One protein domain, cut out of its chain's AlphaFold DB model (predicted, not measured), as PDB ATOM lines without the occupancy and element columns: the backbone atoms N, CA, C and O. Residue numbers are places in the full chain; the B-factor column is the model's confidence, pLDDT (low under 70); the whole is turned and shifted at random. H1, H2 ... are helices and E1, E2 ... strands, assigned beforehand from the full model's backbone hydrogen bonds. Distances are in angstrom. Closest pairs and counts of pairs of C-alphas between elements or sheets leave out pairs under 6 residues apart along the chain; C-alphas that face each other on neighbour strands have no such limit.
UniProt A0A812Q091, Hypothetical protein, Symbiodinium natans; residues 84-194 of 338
ATOM      1  N   ASP A  84     -50.727  -9.298 -16.169       93.06
ATOM      2  CA  ASP A  84     -49.497  -9.108 -16.918       93.06
ATOM      3  C   ASP A  84     -49.659  -9.548 -18.372       93.06
ATOM      4  O   ASP A  84     -50.292 -10.562 -18.681       93.06
ATOM      5  N   PHE A  85     -49.035  -8.789 -19.264       94.50
ATOM      6  CA  PHE A  85     -48.885  -9.118 -20.669       94.50
ATOM      7  C   PHE A  85     -47.413  -9.059 -21.028       94.50
ATOM      8  O   PHE A  85     -46.730  -8.101 -20.672       94.50
ATOM      9  N   GLU A  86     -46.937 -10.046 -21.771       91.88
ATOM     10  CA  GLU A  86     -45.529 -10.148 -22.143       91.88
ATOM     11  C   GLU A  86     -45.375 -10.468 -23.632       91.88
ATOM     12  O   GLU A  86     -46.269 -11.030 -24.272       91.88
ATOM     13  N   GLU A  87     -44.252 -10.070 -24.221       89.00
ATOM     14  CA  GLU A  87     -43.866 -10.543 -25.544       89.00
ATOM     15  C   GLU A  87     -43.137 -11.874 -25.406       89.00
ATOM     16  O   GLU A  87     -42.100 -11.988 -24.755       89.00
ATOM     17  N   PHE A  88     -43.685 -12.892 -26.059       72.50
ATOM     18  CA  PHE A  88     -43.044 -14.190 -26.154       72.50
ATOM     19  C   PHE A  88     -42.294 -14.292 -27.480       72.50
ATOM     20  O   PHE A  88     -42.901 -14.562 -28.523       72.50
ATOM     21  N   GLU A  89     -40.975 -14.106 -27.444       66.88
ATOM     22  CA  GLU A  89     -40.108 -14.526 -28.544       66.88
ATOM     23  C   GLU A  89     -39.886 -16.050 -28.452       66.88
ATOM     24  O   GLU A  89     -39.440 -16.543 -27.414       66.88
ATOM     25  N   PRO A  90     -40.175 -16.831 -29.511       54.66
ATOM     26  CA  PRO A  90     -39.911 -18.267 -29.527       54.66
ATOM     27  C   PRO A  90     -38.399 -18.552 -29.441       54.66
ATOM     28  O   PRO A  90     -37.696 -18.608 -30.447       54.66
ATOM     29  N   GLY A  91     -37.903 -18.743 -28.219       56.34
ATOM     30  CA  GLY A  91     -36.540 -19.135 -27.855       56.34
ATOM     31  C   GLY A  91     -36.570 -20.218 -26.768       56.34
ATOM     32  O   GLY A  91     -37.622 -20.514 -26.215       56.34
ATOM     33  N   CYS A  92     -35.453 -20.901 -26.527       50.22
ATOM     34  CA  CYS A  92     -35.384 -22.146 -25.745       50.22
ATOM     35  C   CYS A  92     -36.118 -22.098 -24.358       50.22
ATOM     36  O   CYS A  92     -35.891 -21.158 -23.599       50.22
ATOM     37  N   PRO A  93     -36.944 -23.113 -23.980       48.66
ATOM     38  CA  PRO A  93     -37.832 -23.087 -22.796       48.66
ATOM     39  C   PRO A  93     -37.154 -23.122 -21.421       48.66
ATOM     40  O   PRO A  93     -37.846 -23.078 -20.413       48.66
ATOM     41  N   THR A  94     -35.834 -23.296 -21.360       49.62
ATOM     42  CA  THR A  94     -35.062 -23.315 -20.104       49.62
ATOM     43  C   THR A  94     -34.305 -22.019 -19.854       49.62
ATOM     44  O   THR A  94     -33.640 -21.885 -18.831       49.62
ATOM     45  N   CYS A  95     -34.384 -21.057 -20.770       54.50
ATOM     46  CA  CYS A  95     -33.701 -19.783 -20.631       54.50
ATOM     47  C   CYS A  95     -34.696 -18.632 -20.771       54.50
ATOM     48  O   CYS A  95     -34.755 -17.966 -21.800       54.50
ATOM     49  N   ASP A  96     -35.392 -18.364 -19.663       50.59
ATOM     50  CA  ASP A  96     -36.113 -17.114 -19.353       50.59
ATOM     51  C   ASP A  96     -35.253 -15.840 -19.508       50.59
ATOM     52  O   ASP A  96     -35.748 -14.723 -19.428       50.59
ATOM     53  N   TYR A  97     -33.944 -15.980 -19.734       46.09
ATOM     54  CA  TYR A  97     -32.972 -14.892 -19.637       46.09
ATOM     55  C   TYR A  97     -32.667 -14.150 -20.947       46.09
ATOM     56  O   TYR A  97     -31.827 -13.256 -20.931       46.09
ATOM     57  N   ASN A  98     -33.292 -14.497 -22.081       44.66
ATOM     58  CA  ASN A  98     -32.912 -13.931 -23.391       44.66
ATOM     59  C   ASN A  98     -34.041 -13.255 -24.184       44.66
ATOM     60  O   ASN A  98     -33.858 -12.952 -25.362       44.66
ATOM     61  N   THR A  99     -35.197 -13.002 -23.578       52.69
ATOM     62  CA  THR A  99     -36.310 -12.340 -24.268       52.69
ATOM     63  C   THR A  99     -36.080 -10.831 -24.370       52.69
ATOM     64  O   THR A  99     -35.584 -10.185 -23.449       52.69
ATOM     65  N   LYS A 100     -36.452 -10.206 -25.493       61.22
ATOM     66  CA  LYS A 100     -36.739  -8.767 -25.467       61.22
ATOM     67  C   LYS A 100     -37.937  -8.583 -24.540       61.22
ATOM     68  O   LYS A 100     -39.046  -8.956 -24.901       61.22
ATOM     69  N   LEU A 101     -37.709  -8.093 -23.324       74.62
ATOM     70  CA  LEU A 101     -38.793  -7.957 -22.360       74.62
ATOM     71  C   LEU A 101     -39.623  -6.718 -22.685       74.62
ATOM     72  O   LEU A 101     -39.373  -5.623 -22.179       74.62
ATOM     73  N   HIS A 102     -40.606  -6.915 -23.553       90.69
ATOM     74  CA  HIS A 102     -41.784  -6.077 -23.577       90.69
ATOM     75  C   HIS A 102     -42.786  -6.635 -22.574       90.69
ATOM     76  O   HIS A 102     -43.248  -7.767 -22.723       90.69
ATOM     77  N   ARG A 103     -43.111  -5.844 -21.554       93.00
ATOM     78  CA  ARG A 103     -44.085  -6.200 -20.525       93.00
ATOM     79  C   ARG A 103     -45.026  -5.036 -20.253       93.00
ATOM     80  O   ARG A 103     -44.589  -3.897 -20.113       93.00
ATOM     81  N   LEU A 104     -46.310  -5.352 -20.136       95.56
ATOM     82  CA  LEU A 104     -47.329  -4.477 -19.574       95.56
ATOM     83  C   LEU A 104     -47.864  -5.116 -18.297       95.56
ATOM     84  O   LEU A 104     -48.217  -6.291 -18.309       95.56
ATOM     85  N   SER A 105     -47.951  -4.354 -17.214       95.44
ATOM     86  CA  SER A 105     -48.571  -4.811 -15.967       95.44
ATOM     87  C   SER A 105     -49.678  -3.846 -15.577       95.44
ATOM     88  O   SER A 105     -49.403  -2.696 -15.225       95.44
ATOM     89  N   PHE A 106     -50.927  -4.291 -15.714       94.31
ATOM     90  CA  PHE A 106     -52.104  -3.477 -15.433       94.31
ATOM     91  C   PHE A 106     -52.502  -3.595 -13.969       94.31
ATOM     92  O   PHE A 106     -52.766  -4.695 -13.471       94.31
ATOM     93  N   LYS A 107     -52.570  -2.447 -13.302       89.06
ATOM     94  CA  LYS A 107     -52.954  -2.332 -11.902       89.06
ATOM     95  C   LYS A 107     -54.442  -1.964 -11.763       89.06
ATOM     96  O   LYS A 107     -55.020  -1.381 -12.681       89.06
ATOM     97  N   PRO A 108     -55.066  -2.276 -10.609       78.06
ATOM     98  CA  PRO A 108     -56.472  -1.953 -10.340       78.06
ATOM     99  C   PRO A 108     -56.808  -0.455 -10.282       78.06
ATOM    100  O   PRO A 108     -57.975  -0.099 -10.274       78.06
ATOM    101  N   ASP A 109     -55.809   0.421 -10.200       83.31
ATOM    102  CA  ASP A 109     -55.956   1.880 -10.088       83.31
ATOM    103  C   ASP A 109     -56.033   2.593 -11.455       83.31
ATOM    104  O   ASP A 109     -55.935   3.820 -11.534       83.31
ATOM    105  N   GLY A 110     -56.167   1.836 -12.550       86.00
ATOM    106  CA  GLY A 110     -56.142   2.380 -13.909       86.00
ATOM    107  C   GLY A 110     -54.739   2.782 -14.384       86.00
ATOM    108  O   GLY A 110     -54.602   3.464 -15.406       86.00
ATOM    109  N   ILE A 111     -53.689   2.381 -13.659       92.62
ATOM    110  CA  ILE A 111     -52.292   2.583 -14.046       92.62
ATOM    111  C   ILE A 111     -51.755   1.305 -14.691       92.62
ATOM    112  O   ILE A 111     -52.033   0.182 -14.270       92.62
ATOM    113  N   VAL A 112     -50.938   1.473 -15.722       96.00
ATOM    114  CA  VAL A 112     -50.176   0.403 -16.352       96.00
ATOM    115  C   VAL A 112     -48.688   0.714 -16.280       96.00
ATOM    116  O   VAL A 112     -48.247   1.826 -16.569       96.00
ATOM    117  N   SER A 113     -47.913  -0.287 -15.881       95.44
ATOM    118  CA  SER A 113     -46.457  -0.266 -15.972       95.44
ATOM    119  C   SER A 113     -46.036  -0.792 -17.340       95.44
ATOM    120  O   SER A 113     -46.416  -1.903 -17.711       95.44
ATOM    121  N   VAL A 114     -45.280   0.007 -18.091       94.94
ATOM    122  CA  VAL A 114     -44.827  -0.275 -19.455       94.94
ATOM    123  C   VAL A 114     -43.317  -0.463 -19.457       94.94
ATOM    124  O   VAL A 114     -42.553   0.489 -19.308       94.94
ATOM    125  N   GLN A 115     -42.864  -1.691 -19.673       93.38
ATOM    126  CA  GLN A 115     -41.450  -2.019 -19.776       93.38
ATOM    127  C   GLN A 115     -41.120  -2.420 -21.213       93.38
ATOM    128  O   GLN A 115     -41.681  -3.375 -21.737       93.38
ATOM    129  N   VAL A 116     -40.221  -1.674 -21.861       89.88
ATOM    130  CA  VAL A 116     -39.795  -1.914 -23.260       89.88
ATOM    131  C   VAL A 116     -38.410  -2.582 -23.322       89.88
ATOM    132  O   VAL A 116     -37.959  -3.052 -24.363       89.88
ATOM    133  N   SER A 117     -37.667  -2.582 -22.216       84.81
ATOM    134  CA  SER A 117     -36.330  -3.169 -22.142       84.81
ATOM    135  C   SER A 117     -35.983  -3.525 -20.703       84.81
ATOM    136  O   SER A 117     -36.325  -2.785 -19.785       84.81
ATOM    137  N   PHE A 118     -35.226  -4.607 -20.515       79.38
ATOM    138  CA  PHE A 118     -34.679  -5.004 -19.214       79.38
ATOM    139  C   PHE A 118     -33.774  -3.949 -18.568       79.38
ATOM    140  O   PHE A 118     -33.681  -3.886 -17.348       79.38
ATOM    141  N   HIS A 119     -33.087  -3.134 -19.370       80.69
ATOM    142  CA  HIS A 119     -32.110  -2.160 -18.867       80.69
ATOM    143  C   HIS A 119     -32.718  -0.795 -18.549       80.69
ATOM    144  O   HIS A 119     -31.988   0.131 -18.201       80.69
ATOM    145  N   LYS A 120     -34.029  -0.642 -18.734       83.94
ATOM    146  CA  LYS A 120     -34.736   0.608 -18.487       83.94
ATOM    147  C   LYS A 120     -35.779   0.387 -17.409       83.94
ATOM    148  O   LYS A 120     -36.416  -0.665 -17.361       83.94
ATOM    149  N   GLU A 121     -35.947   1.401 -16.575       88.44
ATOM    150  CA  GLU A 121     -37.042   1.421 -15.619       88.44
ATOM    151  C   GLU A 121     -38.384   1.393 -16.364       88.44
ATOM    152  O   GLU A 121     -38.503   1.983 -17.448       88.44
ATOM    153  N   PRO A 122     -39.388   0.684 -15.826       91.88
ATOM    154  CA  PRO A 122     -40.727   0.717 -16.380       91.88
ATOM    155  C   PRO A 122     -41.308   2.129 -16.325       91.88
ATOM    156  O   PRO A 122     -41.143   2.853 -15.346       91.88
ATOM    157  N   VAL A 123     -42.028   2.501 -17.374       92.75
ATOM    158  CA  VAL A 123     -42.736   3.772 -17.457       92.75
ATOM    159  C   VAL A 123     -44.164   3.573 -16.971       92.75
ATOM    160  O   VAL A 123     -44.851   2.663 -17.426       92.75
ATOM    161  N   MET A 124     -44.628   4.436 -16.073       95.25
ATOM    162  CA  MET A 124     -46.005   4.392 -15.586       95.25
ATOM    163  C   MET A 124     -46.903   5.247 -16.478       95.25
ATOM    164  O   MET A 124     -46.634   6.429 -16.704       95.25
ATOM    165  N   CYS A 125     -47.990   4.658 -16.961       95.69
ATOM    166  CA  CYS A 125     -48.994   5.337 -17.769       95.69
ATOM    167  C   CYS A 125     -50.372   5.167 -17.134       95.69
ATOM    168  O   CYS A 125     -50.688   4.109 -16.599       95.69
ATOM    169  N   ARG A 126     -51.227   6.179 -17.250       94.75
ATOM    170  CA  ARG A 126     -52.673   5.981 -17.146       94.75
ATOM    171  C   ARG A 126     -53.181   5.471 -18.487       94.75
ATOM    172  O   ARG A 126     -52.666   5.899 -19.521       94.75
ATOM    173  N   TYR A 127     -54.154   4.569 -18.475       94.44
ATOM    174  CA  TYR A 127     -54.759   4.078 -19.708       94.44
ATOM    175  C   TYR A 127     -56.260   4.354 -19.765       94.44
ATOM    176  O   TYR A 127     -56.936   4.416 -18.739       94.44
ATOM    177  N   TRP A 128     -56.772   4.488 -20.984       92.06
ATOM    178  CA  TRP A 128     -58.196   4.578 -21.281       92.06
ATOM    179  C   TRP A 128     -58.549   3.577 -22.368       92.06
ATOM    180  O   TRP A 128     -57.731   3.251 -23.233       92.06
ATOM    181  N   MET A 129     -59.782   3.089 -22.318       91.81
ATOM    182  CA  MET A 129     -60.339   2.194 -23.321       91.81
ATOM    183  C   MET A 129     -61.413   2.936 -24.099       91.81
ATOM    184  O   MET A 129     -62.270   3.590 -23.510       91.81
ATOM    185  N   GLY A 130     -61.359   2.822 -25.418       89.88
ATOM    186  CA  GLY A 130     -62.427   3.274 -26.293       89.88
ATOM    187  C   GLY A 130     -63.430   2.165 -26.596       89.88
ATOM    188  O   GLY A 130     -63.513   1.146 -25.906       89.88
ATOM    189  N   GLU A 131     -64.186   2.382 -27.665       88.12
ATOM    190  CA  GLU A 131     -65.297   1.523 -28.061       88.12
ATOM    191  C   GLU A 131     -64.847   0.118 -28.480       88.12
ATOM    192  O   GLU A 131     -63.809  -0.076 -29.124       88.12
ATOM    193  N   LEU A 132     -65.682  -0.866 -28.138       89.44
ATOM    194  CA  LEU A 132     -65.545  -2.248 -28.580       89.44
ATOM    195  C   LEU A 132     -65.975  -2.375 -30.046       89.44
ATOM    196  O   LEU A 132     -67.072  -1.972 -30.424       89.44
ATOM    197  N   ARG A 133     -65.124  -2.984 -30.867       92.62
ATOM    198  CA  ARG A 133     -65.378  -3.269 -32.281       92.62
ATOM    199  C   ARG A 133     -65.328  -4.766 -32.524       92.62
ATOM    200  O   ARG A 133     -64.358  -5.423 -32.165       92.62
ATOM    201  N   GLU A 134     -66.349  -5.309 -33.167       92.94
ATOM    202  CA  GLU A 134     -66.362  -6.718 -33.552       92.94
ATOM    203  C   GLU A 134     -65.453  -6.968 -34.765       92.94
ATOM    204  O   GLU A 134     -65.388  -6.175 -35.708       92.94
ATOM    205  N   THR A 135     -64.739  -8.092 -34.753       92.38
ATOM    206  CA  THR A 135     -63.891  -8.545 -35.857       92.38
ATOM    207  C   THR A 135     -64.176 -10.005 -36.193       92.38
ATOM    208  O   THR A 135     -64.734 -10.764 -35.410       92.38
ATOM    209  N   THR A 136     -63.704 -10.463 -37.356       90.69
ATOM    210  CA  THR A 136     -63.888 -11.864 -37.798       90.69
ATOM    211  C   THR A 136     -63.360 -12.936 -36.832       90.69
ATOM    212  O   THR A 136     -63.661 -14.115 -37.010       90.69
ATOM    213  N   ARG A 137     -62.515 -12.570 -35.859       86.81
ATOM    214  CA  ARG A 137     -61.852 -13.506 -34.935       86.81
ATOM    215  C   ARG A 137     -62.129 -13.203 -33.460       86.81
ATOM    216  O   ARG A 137     -61.619 -13.929 -32.602       86.81
ATOM    217  N   GLY A 138     -62.899 -12.161 -33.158       92.38
ATOM    218  CA  GLY A 138     -63.067 -11.672 -31.798       92.38
ATOM    219  C   GLY A 138     -63.466 -10.207 -31.763       92.38
ATOM    220  O   GLY A 138     -64.294  -9.774 -32.555       92.38
ATOM    221  N   TYR A 139     -62.850  -9.453 -30.862       92.94
ATOM    222  CA  TYR A 139     -63.174  -8.053 -30.629       92.94
ATOM    223  C   TYR A 139     -61.915  -7.219 -30.433       92.94
ATOM    224  O   TYR A 139     -60.925  -7.706 -29.890       92.94
ATOM    225  N   ASP A 140     -61.989  -5.953 -30.818       94.62
ATOM    226  CA  ASP A 140     -60.921  -4.976 -30.685       94.62
ATOM    227  C   ASP A 140     -61.411  -3.804 -29.834       94.62
ATOM    228  O   ASP A 140     -62.488  -3.271 -30.085       94.62
ATOM    229  N   LYS A 141     -60.614  -3.362 -28.861       93.88
ATOM    230  CA  LYS A 141     -60.792  -2.067 -28.190       93.88
ATOM    231  C   LYS A 141     -59.606  -1.167 -28.502       93.88
ATOM    232  O   LYS A 141     -58.457  -1.604 -28.415       93.88
ATOM    233  N   SER A 142     -59.871   0.093 -28.837       94.38
ATOM    234  CA  SER A 142     -58.814   1.105 -28.885       94.38
ATOM    235  C   SER A 142     -58.338   1.416 -27.470       94.38
ATOM    236  O   SER A 142     -59.154   1.529 -26.558       94.38
ATOM    237  N   LEU A 143     -57.033   1.571 -27.297       96.50
ATOM    238  CA  LEU A 143     -56.407   1.981 -26.050       96.50
ATOM    239  C   LEU A 143     -55.668   3.294 -26.251       96.50
ATOM    240  O   LEU A 143     -55.051   3.521 -27.292       96.50
ATOM    241  N   GLU A 144     -55.675   4.112 -25.214       96.25
ATOM    242  CA  GLU A 144     -54.843   5.301 -25.110       96.25
ATOM    243  C   GLU A 144     -54.026   5.202 -23.828       96.25
ATOM    244  O   GLU A 144     -54.571   4.881 -22.775       96.25
ATOM    245  N   PHE A 145     -52.724   5.451 -23.913       95.81
ATOM    246  CA  PHE A 145     -51.806   5.414 -22.780       95.81
ATOM    247  C   PHE A 145     -51.157   6.778 -22.622       95.81
ATOM    248  O   PHE A 145     -50.402   7.177 -23.500       95.81
ATOM    249  N   THR A 146     -51.376   7.458 -21.504       95.12
ATOM    250  CA  THR A 146     -50.730   8.744 -21.209       95.12
ATOM    251  C   THR A 146     -49.764   8.565 -20.058       95.12
ATOM    252  O   THR A 146     -50.139   8.128 -18.969       95.12
ATOM    253  N   ARG A 147     -48.503   8.896 -20.311       94.38
ATOM    254  CA  ARG A 147     -47.422   8.800 -19.338       94.38
ATOM    255  C   ARG A 147     -47.691   9.707 -18.137       94.38
ATOM    256  O   ARG A 147     -48.067  10.864 -18.311       94.38
ATOM    257  N   LEU A 148     -47.508   9.172 -16.929       90.88
ATOM    258  CA  LEU A 148     -47.722   9.917 -15.684       90.88
ATOM    259  C   LEU A 148     -46.580  10.891 -15.395       90.88
ATOM    260  O   LEU A 148     -46.837  12.008 -14.953       90.88
ATOM    261  N   ASP A 149     -45.348  10.485 -15.697       84.75
ATOM    262  CA  ASP A 149     -44.182  11.355 -15.594       84.75
ATOM    263  C   ASP A 149     -43.944  12.053 -16.937       84.75
ATOM    264  O   ASP A 149     -43.569  11.385 -17.910       84.75
ATOM    265  N   PRO A 150     -44.169  13.374 -17.031       70.94
ATOM    266  CA  PRO A 150     -43.872  14.101 -18.250       70.94
ATOM    267  C   PRO A 150     -42.366  14.049 -18.535       70.94
ATOM    268  O   PRO A 150     -41.540  13.973 -17.622       70.94
ATOM    269  N   ASP A 151     -41.997  14.106 -19.815       71.25
ATOM    270  CA  ASP A 151     -40.589  14.206 -20.203       71.25
ATOM    271  C   ASP A 151     -39.952  15.493 -19.644       71.25
ATOM    272  O   ASP A 151     -40.636  16.373 -19.116       71.25
ATOM    273  N   SER A 152     -38.639  15.667 -19.829       66.62
ATOM    274  CA  SER A 152     -37.886  16.856 -19.382       66.62
ATOM    275  C   SER A 152     -38.492  18.202 -19.810       66.62
ATOM    276  O   SER A 152     -38.153  19.237 -19.244       66.62
ATOM    277  N   ASN A 153     -39.376  18.190 -20.809       74.12
ATOM    278  CA  ASN A 153     -40.025  19.365 -21.381       74.12
ATOM    279  C   ASN A 153     -41.463  19.582 -20.870       74.12
ATOM    280  O   ASN A 153     -42.142  20.478 -21.364       74.12
ATOM    281  N   GLY A 154     -41.960  18.764 -19.937       76.12
ATOM    282  CA  GLY A 154     -43.294  18.928 -19.349       76.12
ATOM    283  C   GLY A 154     -44.464  18.526 -20.257       76.12
ATOM    284  O   GLY A 154     -45.616  18.709 -19.873       76.12
ATOM    285  N   VAL A 155     -44.202  17.997 -21.458       79.50
ATOM    286  CA  VAL A 155     -45.253  17.587 -22.401       79.50
ATOM    287  C   VAL A 155     -45.715  16.166 -22.056       79.50
ATOM    288  O   VAL A 155     -44.870  15.267 -21.992       79.50
ATOM    289  N   PRO A 156     -47.024  15.933 -21.836       84.38
ATOM    290  CA  PRO A 156     -47.545  14.590 -21.628       84.38
ATOM    291  C   PRO A 156     -47.355  13.765 -22.901       84.38
ATOM    292  O   PRO A 156     -47.710  14.190 -24.001       84.38
ATOM    293  N   GLN A 157     -46.767  12.584 -22.744       92.56
ATOM    294  CA  GLN A 157     -46.546  11.659 -23.844       92.56
ATOM    295  C   GLN A 157     -47.695  10.655 -23.893       92.56
ATOM    296  O   GLN A 157     -47.928   9.939 -22.917       92.56
ATOM    297  N   THR A 158     -48.382  10.598 -25.032       94.25
ATOM    298  CA  THR A 158     -49.513   9.697 -25.255       94.25
ATOM    299  C   THR A 158     -49.190   8.693 -26.355       94.25
ATOM    300  O   THR A 158     -48.585   9.049 -27.366       94.25
ATOM    301  N   PHE A 159     -49.602   7.443 -26.165       95.69
ATOM    302  CA  PHE A 159     -49.426   6.349 -27.114       95.69
ATOM    303  C   PHE A 159     -50.773   5.712 -27.431       95.69
ATOM    304  O   PHE A 159     -51.560   5.424 -26.526       95.69
ATOM    305  N   ALA A 160     -51.016   5.437 -28.708       97.00
ATOM    306  CA  ALA A 160     -52.179   4.670 -29.128       97.00
ATOM    307  C   ALA A 160     -51.870   3.169 -29.093       97.00
ATOM    308  O   ALA A 160     -50.785   2.725 -29.481       97.00
ATOM    309  N   GLY A 161     -52.843   2.370 -28.673       97.25
ATOM    310  CA  GLY A 161     -52.763   0.921 -28.753       97.25
ATOM    311  C   GLY A 161     -54.091   0.266 -29.088       97.25
ATOM    312  O   GLY A 161     -55.127   0.918 -29.207       97.25
ATOM    313  N   THR A 162     -54.053  -1.053 -29.226       96.88
ATOM    314  CA  THR A 162     -55.234  -1.874 -29.498       96.88
ATOM    315  C   THR A 162     -55.199  -3.113 -28.620       96.88
ATOM    316  O   THR A 162     -54.205  -3.839 -28.621       96.88
ATOM    317  N   LEU A 163     -56.290  -3.367 -27.900       96.31
ATOM    318  CA  LEU A 163     -56.552  -4.625 -27.212       96.31
ATOM    319  C   LEU A 163     -57.357  -5.536 -28.135       96.31
ATOM    320  O   LEU A 163     -58.502  -5.233 -28.451       96.31
ATOM    321  N   HIS A 164     -56.781  -6.669 -28.516       95.94
ATOM    322  CA  HIS A 164     -57.498  -7.751 -29.180       95.94
ATOM    323  C   HIS A 164     -57.966  -8.779 -28.151       95.94
ATOM    324  O   HIS A 164     -57.176  -9.263 -27.336       95.94
ATOM    325  N   LEU A 165     -59.238  -9.147 -28.237       92.75
ATOM    326  CA  LEU A 165     -59.932 -10.101 -27.383       92.75
ATOM    327  C   LEU A 165     -60.431 -11.266 -28.238       92.75
ATOM    328  O   LEU A 165     -61.115 -11.062 -29.240       92.75
ATOM    329  N   SER A 166     -60.127 -12.503 -27.854       91.50
ATOM    330  CA  SER A 166     -60.694 -13.667 -28.534       91.50
ATOM    331  C   SER A 166     -62.154 -13.884 -28.141       91.50
ATOM    332  O   SER A 166     -62.469 -13.969 -26.959       91.50
ATOM    333  N   ALA A 167     -63.029 -14.115 -29.125       84.56
ATOM    334  CA  ALA A 167     -64.417 -14.518 -28.862       84.56
ATOM    335  C   ALA A 167     -64.544 -15.901 -28.195       84.56
ATOM    336  O   ALA A 167     -65.607 -16.249 -27.701       84.56
ATOM    337  N   ARG A 168     -63.484 -16.720 -28.218       84.44
ATOM    338  CA  ARG A 168     -63.517 -18.109 -27.730       84.44
ATOM    339  C   ARG A 168     -62.840 -18.300 -26.381       84.44
ATOM    340  O   ARG A 168     -62.880 -19.397 -25.837       84.44
ATOM    341  N   SER A 169     -62.114 -17.298 -25.896       82.56
ATOM    342  CA  SER A 169     -61.305 -17.442 -24.692       82.56
ATOM    343  C   SER A 169     -60.973 -16.084 -24.088       82.56
ATOM    344  O   SER A 169     -60.259 -15.289 -24.699       82.56
ATOM    345  N   GLY A 170     -61.427 -15.864 -22.852       79.75
ATOM    346  CA  GLY A 170     -61.164 -14.637 -22.095       79.75
ATOM    347  C   GLY A 170     -59.689 -14.415 -21.744       79.75
ATOM    348  O   GLY A 170     -59.291 -13.286 -21.480       79.75
ATOM    349  N   ILE A 171     -58.851 -15.458 -21.798       84.44
ATOM    350  CA  ILE A 171     -57.403 -15.329 -21.571       84.44
ATOM    351  C   ILE A 171     -56.623 -15.069 -22.861       84.44
ATOM    352  O   ILE A 171     -55.514 -14.552 -22.801       84.44
ATOM    353  N   ARG A 172     -57.179 -15.366 -24.044       91.56
ATOM    354  CA  ARG A 172     -56.513 -15.128 -25.337       91.56
ATOM    355  C   ARG A 172     -56.659 -13.669 -25.750       91.56
ATOM    356  O   ARG A 172     -57.413 -13.331 -26.663       91.56
ATOM    357  N   ARG A 173     -55.924 -12.820 -25.036       93.81
ATOM    358  CA  ARG A 173     -55.878 -11.371 -25.211       93.81
ATOM    359  C   ARG A 173     -54.485 -10.947 -25.658       93.81
ATOM    360  O   ARG A 173     -53.484 -11.514 -25.213       93.81
ATOM    361  N   SER A 174     -54.403  -9.938 -26.513       95.44
ATOM    362  CA  SER A 174     -53.126  -9.327 -26.893       95.44
ATOM    363  C   SER A 174     -53.249  -7.829 -27.033       95.44
ATOM    364  O   SER A 174     -54.280  -7.344 -27.485       95.44
ATOM    365  N   ILE A 175     -52.180  -7.119 -26.704       97.00
ATOM    366  CA  ILE A 175     -52.106  -5.668 -26.816       97.00
ATOM    367  C   ILE A 175     -50.995  -5.311 -27.792       97.00
ATOM    368  O   ILE A 175     -49.882  -5.828 -27.697       97.00
ATOM    369  N   ALA A 176     -51.307  -4.423 -28.730       96.81
ATOM    370  CA  ALA A 176     -50.339  -3.835 -29.641       96.81
ATOM    371  C   ALA A 176     -50.228  -2.333 -29.372       96.81
ATOM    372  O   ALA A 176     -51.246  -1.649 -29.317       96.81
ATOM    373  N   ILE A 177     -49.001  -1.827 -29.232       96.81
ATOM    374  CA  ILE A 177     -48.688  -0.395 -29.107       96.81
ATOM    375  C   ILE A 177     -47.653  -0.069 -30.195       96.81
ATOM    376  O   ILE A 177     -46.450  -0.254 -29.974       96.81
ATOM    377  N   PRO A 178     -48.096   0.341 -31.402       96.12
ATOM    378  CA  PRO A 178     -47.217   0.509 -32.562       96.12
ATOM    379  C   PRO A 178     -46.064   1.488 -32.327       96.12
ATOM    380  O   PRO A 178     -44.934   1.199 -32.723       96.12
ATOM    381  N   ASP A 179     -46.325   2.593 -31.624       93.38
ATOM    382  CA  ASP A 179     -45.329   3.636 -31.336       93.38
ATOM    383  C   ASP A 179     -44.169   3.113 -30.479       93.38
ATOM    384  O   ASP A 179     -43.024   3.539 -30.628       93.38
ATOM    385  N   LEU A 180     -44.450   2.122 -29.628       92.56
ATOM    386  CA  LEU A 180     -43.459   1.442 -28.796       92.56
ATOM    387  C   LEU A 180     -42.894   0.177 -29.453       92.56
ATOM    388  O   LEU A 180     -42.062  -0.498 -28.852       92.56
ATOM    389  N   LYS A 181     -43.333  -0.158 -30.678       93.38
ATOM    390  CA  LYS A 181     -43.036  -1.431 -31.364       93.38
ATOM    391  C   LYS A 181     -43.320  -2.643 -30.474       93.38
ATOM    392  O   LYS A 181     -42.583  -3.625 -30.495       93.38
ATOM    393  N   MET A 182     -44.384  -2.545 -29.686       93.56
ATOM    394  CA  MET A 182     -44.725  -3.517 -28.665       93.56
ATOM    395  C   MET A 182     -45.918  -4.351 -29.113       93.56
ATOM    396  O   MET A 182     -46.951  -3.808 -29.510       93.56
ATOM    397  N   GLN A 183     -45.787  -5.672 -29.008       94.19
ATOM    398  CA  GLN A 183     -46.894  -6.603 -29.172       94.19
ATOM    399  C   GLN A 183     -46.806  -7.681 -28.095       94.19
ATOM    400  O   GLN A 183     -45.964  -8.572 -28.151       94.19
ATOM    401  N   VAL A 184     -47.698  -7.599 -27.119       94.38
ATOM    402  CA  VAL A 184     -47.691  -8.461 -25.937       94.38
ATOM    403  C   VAL A 184     -48.963  -9.295 -25.859       94.38
ATOM    404  O   VAL A 184     -50.004  -8.944 -26.418       94.38
ATOM    405  N   LYS A 185     -48.882 -10.428 -25.171       93.88
ATOM    406  CA  LYS A 185     -49.977 -11.379 -24.960       93.88
ATOM    407  C   LYS A 185     -50.190 -11.591 -23.472       93.88
ATOM    408  O   LYS A 185     -49.236 -11.508 -22.710       93.88
ATOM    409  N   ASP A 186     -51.425 -11.889 -23.079       92.94
ATOM    410  CA  ASP A 186     -51.759 -12.229 -21.691       92.94
ATOM    411  C   ASP A 186     -50.834 -13.345 -21.175       92.94
ATOM    412  O   ASP A 186     -50.677 -14.387 -21.824       92.94
ATOM    413  N   LEU A 187     -50.225 -13.137 -20.007       90.19
ATOM    414  CA  LEU A 187     -49.274 -14.075 -19.415       90.19
ATOM    415  C   LEU A 187     -49.892 -15.464 -19.186       90.19
ATOM    416  O   LEU A 187     -49.206 -16.479 -19.315       90.19
ATOM    417  N   ARG A 188     -51.195 -15.546 -18.891       88.25
ATOM    418  CA  ARG A 188     -51.902 -16.829 -18.730       88.25
ATOM    419  C   ARG A 188     -51.995 -17.573 -20.059       88.25
ATOM    420  O   ARG A 188     -51.742 -18.775 -20.101       88.25
ATOM    421  N   TRP A 189     -52.278 -16.856 -21.147       90.38
ATOM    422  CA  TRP A 189     -52.273 -17.435 -22.491       90.38
ATOM    423  C   TRP A 189     -50.872 -17.899 -22.897       90.38
ATOM    424  O   TRP A 189     -50.722 -18.980 -23.465       90.38
ATOM    425  N   LEU A 190     -49.830 -17.138 -22.557       88.50
ATOM    426  CA  LEU A 190     -48.450 -17.558 -22.804       88.50
ATOM    427  C   LEU A 190     -48.075 -18.831 -22.039       88.50
ATOM    428  O   LEU A 190     -47.450 -19.720 -22.618       88.50
ATOM    429  N   LYS A 191     -48.500 -18.964 -20.777       85.94
ATOM    430  CA  LYS A 191     -48.313 -20.192 -19.986       85.94
ATOM    431  C   LYS A 191     -49.021 -21.394 -20.620       85.94
ATOM    432  O   LYS A 191     -48.392 -22.439 -20.769       85.94
ATOM    433  N   GLU A 192     -50.277 -21.235 -21.052       85.94
ATOM    434  CA  GLU A 192     -51.034 -22.278 -21.773       85.94
ATOM    435  C   GLU A 192     -50.298 -22.703 -23.055       85.94
ATOM    436  O   GLU A 192     -50.053 -23.891 -23.271       85.94
ATOM    437  N   MET A 193     -49.851 -21.738 -23.870       86.44
ATOM    438  CA  MET A 193     -49.071 -22.016 -25.082       86.44
ATOM    439  C   MET A 193     -47.753 -22.738 -24.774       86.44
ATOM    440  O   MET A 193     -47.353 -23.643 -25.510       86.44
ATOM    441  N   GLY A 194     -47.063 -22.344 -23.701       83.38
ATOM    442  CA  GLY A 194     -45.827 -22.978 -23.246       83.38
ATOM    443  C   GLY A 194     -46.032 -24.450 -22.893       83.38
ATOM    444  O   GLY A 194     -45.287 -25.305 -23.376       83.38
TER     445      GLY A 194
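Overview. This is residues 84 to 194 of the 338 residues of the protein "Hypothetical protein" of Symbiodinium natans (UniProt A0A812Q091). This is a small closed barrel of eight strands, E1 to E8, in which each strand pairs with the one before it and E8 comes back to E1. The long strands E4 to E7 make one part of the wall and the short strands E8, E1, E2 and E3 the other, with one short helix, H1, packed outside on E7 and E1. The printed part has 111 residues, with eight named strands followed by one named helix; the neighbour strands are antiparallel and the class is mostly strand. The whole is compact, with a radius of gyration of the C-alphas of 14.6 A, and spans 42 by 37 by 24 A.

Along the chain. E1, residues 84 to 86, begins at C-alpha 84, (-49.497, -9.108, -16.918). E2 is residues 103 to 106 and E3 residues 111 to 115. E4, residues 123 to 135, is the longest strand by residues, 30.6 A from first to last C-alpha, and bends by 70 degrees at residue 131; its C-alpha 135 is at (-63.891, -8.545, -35.857). E5, residues 138 to 147, measures 28.6 A, E6, residues 158 to 166, 26.1 A, and E7, residues 169 to 177, 21.7 A. E8 is residues 182 to 186. H1, residues 187 to 194, ends at C-alpha 194, (-45.827, -22.978, -23.246).

Arrangement. The eight strands form a meander, each the antiparallel neighbour of the one before. E1 and E2 are a hairpin, with N 85 and O 104 2.8 A apart. In the hairpin of E2 and E3, N 105 and O 113 are 2.9 A apart. E3 pairs with E4 through N 112 and O 125, 2.8 A. E4 and E5 have N 128 and O 144 at 2.9 A, E5 and E6 N 143 and O 161 at 2.8 A. E6 and E7 have N 164 and O 174 at 2.8 A, E7 and E8 N 175 and O 184 at 2.9 A. E8 and E1 close the barrel, with N 185 and O 86 2.8 A apart. E8 is staggered: it pairs with E7 over residues 182 to 185 and with E1 over 185 to 186. Across the ring, E2 and E6 are apart, for instance. H1 is on the barrel, outside it and over E7, at a height over the sheet of 8.7 A. Its line rises 51 degrees out of the local plane, and it stands up from the sheet. The closest C-alphas of H1 and E7 are those of Trp 189 and Arg 172, 5.6 A apart. Every O i to N i+4 pair of H1 is within hydrogen-bond range.

Size, cuts and confidence. The C-alphas farthest apart, those of Asn 153 and Arg 168, are 44.7 A apart. The printed part has no cut. The link from E1 to E2, residues 87 to 102, is long. The mean pLDDT of the printed part is 85.9; residues 89 to 100 and residue 152 are under 70.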